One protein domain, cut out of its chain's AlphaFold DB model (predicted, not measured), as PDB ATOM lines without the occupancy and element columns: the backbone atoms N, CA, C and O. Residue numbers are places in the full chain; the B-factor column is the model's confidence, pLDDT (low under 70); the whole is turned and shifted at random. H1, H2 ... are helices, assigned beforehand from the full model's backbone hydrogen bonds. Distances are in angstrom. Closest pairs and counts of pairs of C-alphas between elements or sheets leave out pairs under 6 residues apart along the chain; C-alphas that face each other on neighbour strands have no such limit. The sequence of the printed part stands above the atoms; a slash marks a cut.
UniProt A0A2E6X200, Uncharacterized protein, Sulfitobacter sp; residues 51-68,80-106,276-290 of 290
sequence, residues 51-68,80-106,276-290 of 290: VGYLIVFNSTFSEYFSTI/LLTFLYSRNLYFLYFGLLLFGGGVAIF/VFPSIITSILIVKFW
ATOM      1  N   VAL A  51     -24.763   8.149  -4.549       84.44
ATOM      2  CA  VAL A  51     -23.925   8.716  -3.483       84.44
ATOM      3  C   VAL A  51     -24.793   9.343  -2.393       84.44
ATOM      4  O   VAL A  51     -24.598   9.078  -1.214       84.44
ATOM      5  N   GLY A  52     -25.797  10.123  -2.780       82.75
ATOM      6  CA  GLY A  52     -26.741  10.762  -1.875       82.75
ATOM      7  C   GLY A  52     -27.587   9.747  -1.114       82.75
ATOM      8  O   GLY A  52     -27.807   9.934   0.075       82.75
ATOM      9  N   TYR A  53     -27.990   8.641  -1.748       86.62
ATOM     10  CA  TYR A  53     -28.659   7.544  -1.050       86.62
ATOM     11  C   TYR A  53     -27.731   6.941   0.009       86.62
ATOM     12  O   TYR A  53     -28.116   6.814   1.168       86.62
ATOM     13  N   LEU A  54     -26.477   6.645  -0.349       85.12
ATOM     14  CA  LEU A  54     -25.494   6.139   0.609       85.12
ATOM     15  C   LEU A  54     -25.252   7.115   1.768       85.12
ATOM     16  O   LEU A  54     -25.111   6.663   2.895       85.12
ATOM     17  N   ILE A  55     -25.243   8.428   1.519       80.62
ATOM     18  CA  ILE A  55     -25.067   9.446   2.567       80.62
ATOM     19  C   ILE A  55     -26.298   9.527   3.476       80.62
ATOM     20  O   ILE A  55     -26.152   9.524   4.694       80.62
ATOM     21  N   VAL A  56     -27.504   9.589   2.905       81.50
ATOM     22  CA  VAL A  56     -28.754   9.757   3.670       81.50
ATOM     23  C   VAL A  56     -29.064   8.526   4.523       81.50
ATOM     24  O   VAL A  56     -29.563   8.671   5.635       81.50
ATOM     25  N   PHE A  57     -28.763   7.323   4.029       80.06
ATOM     26  CA  PHE A  57     -29.065   6.070   4.730       80.06
ATOM     27  C   PHE A  57     -27.913   5.538   5.590       80.06
ATOM     28  O   PHE A  57     -28.068   4.513   6.254       80.06
ATOM     29  N   ASN A  58     -26.768   6.219   5.613       85.38
ATOM     30  CA  ASN A  58     -25.678   5.875   6.511       85.38
ATOM     31  C   ASN A  58     -25.812   6.661   7.822       85.38
ATOM     32  O   ASN A  58     -25.655   7.883   7.853       85.38
ATOM     33  N   SER A  59     -26.082   5.940   8.913       83.19
ATOM     34  CA  SER A  59     -26.293   6.521  10.245       83.19
ATOM     35  C   SER A  59     -25.091   7.324  10.745       83.19
ATOM     36  O   SER A  59     -25.275   8.351  11.388       83.19
ATOM     37  N   THR A  60     -23.866   6.916  10.399       82.31
ATOM     38  CA  THR A  60     -22.639   7.630  10.780       82.31
ATOM     39  C   THR A  60     -22.567   9.009  10.128       82.31
ATOM     40  O   THR A  60     -22.201   9.981  10.784       82.31
ATOM     41  N   PHE A  61     -22.952   9.125   8.853       75.88
ATOM     42  CA  PHE A  61     -22.991  10.420   8.173       75.88
ATOM     43  C   PHE A  61     -24.131  11.306   8.673       75.88
ATOM     44  O   PHE A  61     -23.909  12.503   8.857       75.88
ATOM     45  N   SER A  62     -25.324  10.753   8.929       73.88
ATOM     46  CA  SER A  62     -26.423  11.562   9.473       73.88
ATOM     47  C   SER A  62     -26.089  12.105  10.860       73.88
ATOM     48  O   SER A  62     -26.377  13.264  11.145       73.88
ATOM     49  N   GLU A  63     -25.444  11.286  11.697       76.38
ATOM     50  CA  GLU A  63     -24.999  11.686  13.030       76.38
ATOM     51  C   GLU A  63     -23.907  12.759  12.933       76.38
ATOM     52  O   GLU A  63     -24.072  13.835  13.494       76.38
ATOM     53  N   TYR A  64     -22.878  12.566  12.101       74.62
ATOM     54  CA  TYR A  64     -21.825  13.569  11.888       74.62
ATOM     55  C   TYR A  64     -22.361  14.930  11.410       74.62
ATOM     56  O   TYR A  64     -21.952  15.977  11.918       74.62
ATOM     57  N   PHE A  65     -23.313  14.935  10.468       69.62
ATOM     58  CA  PHE A  65     -23.978  16.168  10.035       69.62
ATOM     59  C   PHE A  65     -24.854  16.778  11.132       69.62
ATOM     60  O   PHE A  65     -24.945  17.999  11.197       69.62
ATOM     61  N   SER A  66     -25.462  15.966  12.002       67.50
ATOM     62  CA  SER A  66     -26.205  16.472  13.160       67.50
ATOM     63  C   SER A  66     -25.300  17.072  14.242       67.50
ATOM     64  O   SER A  66     -25.731  17.992  14.924       67.50
ATOM     65  N   THR A  67     -24.048  16.607  14.365       66.81
ATOM     66  CA  THR A  67     -23.094  17.070  15.391       66.81
ATOM     67  C   THR A  67     -22.320  18.323  14.974       66.81
ATOM     68  O   THR A  67     -21.996  19.153  15.816       66.81
ATOM     69  N   ILE A  68     -21.997  18.476  13.683       65.38
ATOM     70  CA  ILE A  68     -21.346  19.695  13.156       65.38
ATOM     71  C   ILE A  68     -22.320  20.868  13.092       65.38
ATOM     72  O   ILE A  68     -21.920  22.029  13.182       65.38
ATOM     73  N   LEU A  80     -40.461  27.591  11.642       77.44
ATOM     74  CA  LEU A  80     -40.491  26.910  10.338       77.44
ATOM     75  C   LEU A  80     -39.087  26.759   9.727       77.44
ATOM     76  O   LEU A  80     -38.822  25.800   9.003       77.44
ATOM     77  N   LEU A  81     -38.178  27.684  10.042       75.56
ATOM     78  CA  LEU A  81     -36.774  27.650   9.632       75.56
ATOM     79  C   LEU A  81     -36.031  26.419  10.161       75.56
ATOM     80  O   LEU A  81     -35.353  25.754   9.379       75.56
ATOM     81  N   THR A  82     -36.191  26.075  11.440       74.50
ATOM     82  CA  THR A  82     -35.542  24.909  12.064       74.50
ATOM     83  C   THR A  82     -36.079  23.607  11.463       74.50
ATOM     84  O   THR A  82     -35.312  22.693  11.143       74.50
ATOM     85  N   PHE A  83     -37.391  23.549  11.193       80.25
ATOM     86  CA  PHE A  83     -38.008  22.417  10.496       80.25
ATOM     87  C   PHE A  83     -37.470  22.254   9.067       80.25
ATOM     88  O   PHE A  83     -37.056  21.157   8.687       80.25
ATOM     89  N   LEU A  84     -37.436  23.331   8.275       80.69
ATOM     90  CA  LEU A  84     -36.921  23.285   6.903       80.69
ATOM     91  C   LEU A  84     -35.433  22.921   6.876       80.69
ATOM     92  O   LEU A  84     -35.019  22.107   6.049       80.69
ATOM     93  N   TYR A  85     -34.660  23.439   7.831       79.19
ATOM     94  CA  TYR A  85     -33.246  23.130   7.994       79.19
ATOM     95  C   TYR A  85     -32.996  21.642   8.260       79.19
ATOM     96  O   TYR A  85     -32.157  21.029   7.599       79.19
ATOM     97  N   SER A  86     -33.796  21.021   9.137       80.62
ATOM     98  CA  SER A  86     -33.723  19.575   9.410       80.62
ATOM     99  C   SER A  86     -33.948  18.712   8.158       80.62
ATOM    100  O   SER A  86     -33.516  17.559   8.089       80.62
ATOM    101  N   ARG A  87     -34.605  19.271   7.131       86.38
ATOM    102  CA  ARG A  87     -34.903  18.600   5.860       86.38
ATOM    103  C   ARG A  87     -33.934  18.955   4.730       86.38
ATOM    104  O   ARG A  87     -34.096  18.436   3.626       86.38
ATOM    105  N   ASN A  88     -32.896  19.752   4.985       85.56
ATOM    106  CA  ASN A  88     -31.946  20.196   3.961       85.56
ATOM    107  C   ASN A  88     -31.263  19.047   3.208       85.56
ATOM    108  O   ASN A  88     -31.141  19.116   1.986       85.56
ATOM    109  N   LEU A  89     -30.881  17.967   3.898       84.12
ATOM    110  CA  LEU A  89     -30.287  16.786   3.254       84.12
ATOM    111  C   LEU A  89     -31.256  16.123   2.264       84.12
ATOM    112  O   LEU A  89     -30.840  15.709   1.182       84.12
ATOM    113  N   TYR A  90     -32.553  16.079   2.587       88.75
ATOM    114  CA  TYR A  90     -33.576  15.560   1.678       88.75
ATOM    115  C   TYR A  90     -33.758  16.472   0.463       88.75
ATOM    116  O   TYR A  90     -33.803  15.978  -0.661       88.75
ATOM    117  N   PHE A  91     -33.815  17.794   0.659       90.56
ATOM    118  CA  PHE A  91     -33.895  18.751  -0.451       90.56
ATOM    119  C   PHE A  91     -32.685  18.653  -1.383       90.56
ATOM    120  O   PHE A  91     -32.856  18.617  -2.602       90.56
ATOM    121  N   LEU A  92     -31.481  18.521  -0.823       88.00
ATOM    122  CA  LEU A  92     -30.255  18.323  -1.590       88.00
ATOM    123  C   LEU A  92     -30.284  17.000  -2.367       88.00
ATOM    124  O   LEU A  92     -29.969  16.982  -3.557       88.00
ATOM    125  N   TYR A  93     -30.723  15.912  -1.728       90.19
ATOM    126  CA  TYR A  93     -30.872  14.606  -2.369       90.19
ATOM    127  C   TYR A  93     -31.860  14.642  -3.543       90.19
ATOM    128  O   TYR A  93     -31.501  14.290  -4.668       90.19
ATOM    129  N   PHE A  94     -33.094  15.102  -3.309       93.19
ATOM    130  CA  PHE A  94     -34.121  15.171  -4.351       93.19
ATOM    131  C   PHE A  94     -33.765  16.183  -5.443       93.19
ATOM    132  O   PHE A  94     -34.023  15.924  -6.619       93.19
ATOM    133  N   GLY A  95     -33.129  17.300  -5.082       93.62
ATOM    134  CA  GLY A  95     -32.630  18.291  -6.030       93.62
ATOM    135  C   GLY A  95     -31.580  17.707  -6.975       93.62
ATOM    136  O   GLY A  95     -31.726  17.816  -8.194       93.62
ATOM    137  N   LEU A  96     -30.577  17.005  -6.433       92.62
ATOM    138  CA  LEU A  96     -29.569  16.291  -7.225       92.62
ATOM    139  C   LEU A  96     -30.190  15.182  -8.078       92.62
ATOM    140  O   LEU A  96     -29.784  15.006  -9.225       92.62
ATOM    141  N   LEU A  97     -31.185  14.463  -7.552       94.00
ATOM    142  CA  LEU A  97     -31.870  13.389  -8.268       94.00
ATOM    143  C   LEU A  97     -32.671  13.899  -9.462       94.00
ATOM    144  O   LEU A  97     -32.512  13.376 -10.565       94.00
ATOM    145  N   LEU A  98     -33.489  14.937  -9.276       96.12
ATOM    146  CA  LEU A  98     -34.230  15.548 -10.379       96.12
ATOM    147  C   LEU A  98     -33.282  16.195 -11.387       96.12
ATOM    148  O   LEU A  98     -33.441  16.003 -12.589       96.12
ATOM    149  N   PHE A  99     -32.249  16.896 -10.920       95.75
ATOM    150  CA  PHE A  99     -31.277  17.510 -11.815       95.75
ATOM    151  C   PHE A  99     -30.527  16.453 -12.645       95.75
ATOM    152  O   PHE A  99     -30.522  16.528 -13.873       95.75
ATOM    153  N   GLY A 100     -29.967  15.421 -12.002       95.12
ATOM    154  CA  GLY A 100     -29.280  14.309 -12.668       95.12
ATOM    155  C   GLY A 100     -30.199  13.517 -13.605       95.12
ATOM    156  O   GLY A 100     -29.796  13.171 -14.717       95.12
ATOM    157  N   GLY A 101     -31.460  13.312 -13.214       95.94
ATOM    158  CA  GLY A 101     -32.499  12.744 -14.075       95.94
ATOM    159  C   GLY A 101     -32.741  13.592 -15.327       95.94
ATOM    160  O   GLY A 101     -32.781  13.056 -16.434       95.94
ATOM    161  N   GLY A 102     -32.798  14.918 -15.184       96.50
ATOM    162  CA  GLY A 102     -32.875  15.852 -16.310       96.50
ATOM    163  C   GLY A 102     -31.693  15.706 -17.272       96.50
ATOM    164  O   GLY A 102     -31.896  15.651 -18.486       96.50
ATOM    165  N   VAL A 103     -30.470  15.549 -16.746       96.38
ATOM    166  CA  VAL A 103     -29.257  15.348 -17.561       96.38
ATOM    167  C   VAL A 103     -29.315  14.009 -18.300       96.38
ATOM    168  O   VAL A 103     -28.955  13.928 -19.479       96.38
ATOM    169  N   ALA A 104     -29.793  12.951 -17.642       95.81
ATOM    170  CA  ALA A 104     -29.967  11.642 -18.262       95.81
ATOM    171  C   ALA A 104     -30.995  11.694 -19.407       95.81
ATOM    172  O   ALA A 104     -30.689  11.263 -20.522       95.81
ATOM    173  N   ILE A 105     -32.167  12.297 -19.172       96.50
ATOM    174  CA  ILE A 105     -33.204  12.470 -20.201       96.50
ATOM    175  C   ILE A 105     -32.668  13.325 -21.353       96.50
ATOM    176  O   ILE A 105     -32.852  12.951 -22.510       96.50
ATOM    177  N   PHE A 106     -31.949  14.419 -21.072       96.81
ATOM    178  CA  PHE A 106     -31.306  15.244 -22.100       96.81
ATOM    179  C   PHE A 106     -30.370  14.412 -22.987       96.81
ATOM    180  O   PHE A 106     -30.463  14.474 -24.211       96.81
ATOM    181  N   VAL A 276     -31.013  25.292  -4.491       94.56
ATOM    182  CA  VAL A 276     -30.859  26.674  -4.023       94.56
ATOM    183  C   VAL A 276     -31.500  26.863  -2.646       94.56
ATOM    184  O   VAL A 276     -30.974  27.608  -1.821       94.56
ATOM    185  N   PHE A 277     -32.595  26.155  -2.363       90.88
ATOM    186  CA  PHE A 277     -33.372  26.333  -1.137       90.88
ATOM    187  C   PHE A 277     -32.572  26.082   0.166       90.88
ATOM    188  O   PHE A 277     -32.536  26.991   1.000       90.88
ATOM    189  N   PRO A 278     -31.838  24.957   0.340       85.69
ATOM    190  CA  PRO A 278     -30.956  24.754   1.491       85.69
ATOM    191  C   PRO A 278     -29.891  25.840   1.632       85.69
ATOM    192  O   PRO A 278     -29.636  26.308   2.739       85.69
ATOM    193  N   SER A 279     -29.304  26.269   0.508       88.19
ATOM    194  CA  SER A 279     -28.263  27.300   0.488       88.19
ATOM    195  C   SER A 279     -28.794  28.629   1.033       88.19
ATOM    196  O   SER A 279     -28.190  29.212   1.930       88.19
ATOM    197  N   ILE A 280     -29.974  29.069   0.581       91.06
ATOM    198  CA  ILE A 280     -30.613  30.296   1.081       91.06
ATOM    199  C   ILE A 280     -30.903  30.193   2.582       91.06
ATOM    200  O   ILE A 280     -30.586  31.121   3.323       91.06
ATOM    201  N   ILE A 281     -31.457  29.067   3.046       85.75
ATOM    202  CA  ILE A 281     -31.748  28.864   4.474       85.75
ATOM    203  C   ILE A 281     -30.465  28.944   5.301       85.75
ATOM    204  O   ILE A 281     -30.435  29.653   6.305       85.75
ATOM    205  N   THR A 282     -29.395  28.264   4.871       82.44
ATOM    206  CA  THR A 282     -28.104  28.321   5.574       82.44
ATOM    207  C   THR A 282     -27.559  29.746   5.635       82.44
ATOM    208  O   THR A 282     -27.126  30.179   6.698       82.44
ATOM    209  N   SER A 283     -27.642  30.511   4.540       87.12
ATOM    210  CA  SER A 283     -27.191  31.904   4.515       87.12
ATOM    211  C   SER A 283     -28.003  32.798   5.455       87.12
ATOM    212  O   SER A 283     -27.413  33.597   6.177       87.12
ATOM    213  N   ILE A 284     -29.333  32.653   5.490       86.50
ATOM    214  CA  ILE A 284     -30.199  33.433   6.389       86.50
ATOM    215  C   ILE A 284     -29.888  33.118   7.854       86.50
ATOM    216  O   ILE A 284     -29.784  34.039   8.661       86.50
ATOM    217  N   LEU A 285     -29.717  31.838   8.195       78.69
ATOM    218  CA  LEU A 285     -29.373  31.432   9.558       78.69
ATOM    219  C   LEU A 285     -28.025  32.021   9.980       78.69
ATOM    220  O   LEU A 285     -27.950  32.646  11.031       78.69
ATOM    221  N   ILE A 286     -26.992  31.912   9.139       81.69
ATOM    222  CA  ILE A 286     -25.667  32.476   9.442       81.69
ATOM    223  C   ILE A 286     -25.751  33.985   9.701       81.69
ATOM    224  O   ILE A 286     -25.155  34.459  10.658       81.69
ATOM    225  N   VAL A 287     -26.516  34.729   8.894       86.31
ATOM    226  CA  VAL A 287     -26.683  36.183   9.064       86.31
ATOM    227  C   VAL A 287     -27.490  36.538  10.315       86.31
ATOM    228  O   VAL A 287     -27.208  37.552  10.935       86.31
ATOM    229  N   LYS A 288     -28.493  35.738  10.699       80.56
ATOM    230  CA  LYS A 288     -29.319  36.006  11.894       80.56
ATOM    231  C   LYS A 288     -28.542  35.808  13.203       80.56
ATOM    232  O   LYS A 288     -28.896  36.424  14.203       80.56
ATOM    233  N   PHE A 289     -27.546  34.925  13.206       70.75
ATOM    234  CA  PHE A 289     -26.774  34.554  14.398       70.75
ATOM    235  C   PHE A 289     -25.419  35.273  14.525       70.75
ATOM    236  O   PHE A 289     -24.704  35.031  15.497       70.75
ATOM    237  N   TRP A 290     -25.073  36.135  13.567       72.25
ATOM    238  CA  TRP A 290     -23.918  37.036  13.616       72.25
ATOM    239  C   TRP A 290     -24.351  38.434  14.057       72.25
ATOM    240  O   TRP A 290     -23.611  39.048  14.856       72.25
TER     241      TRP A 290
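AT A GLANCE: This is residues 51 to 68, 80 to 106 and 276 to 290 of the 290 residues of an uncharacterized protein of Sulfitobacter sp (UniProt A0A2E6X200). Residues 88 to 93 of the long helix H4 lie between H1 and H5, while residues 98 to 106 stick out. H2 makes a corner with H1, and H3 packs on H5. The 60 printed residues, all helix in class, have five named helices, H1 to H5 in chain order; the whole is loose, radius of gyration of the C-alphas 13.5 A, spanning 42 by 26 by 17 A.

HOW THE PARTS SIT: H4, residues 88 to 106, touches H1, residues 51 to 57, closest C-alphas Tyr 93 and Gly 52, 5.7 A. H4 touches H5, residues 276 to 288, closest C-alphas Asn 88 and Pro 278, 5.3 A, opposite ways at a shallow tilt of 30 degrees. H3, residues 80 to 86, touches H5 at a steep tilt of 65 degrees, closest C-alphas Tyr 85 and Ile 281, 6.9 A. H2, residues 59 to 68, and H1 only just touch, only at the corner, with 3 pairs of C-alphas within 8 A. Every O i to N i+4 pair in the five helices is within hydrogen-bond range.

IN THESE COORDINATES: H4 is 26.5 A long, from C-alpha 88 at (-31.946, 20.196, 3.961); H5 is 18.5 A, ending at C-alpha 288 at (-29.319, 36.006, 11.894).

THE WHOLE: Cuts leave gaps of 20.7 A between C-alphas 68 and 80 and 21.4 A between C-alphas 106 and 276. Residues 65 to 68 have pLDDT under 70.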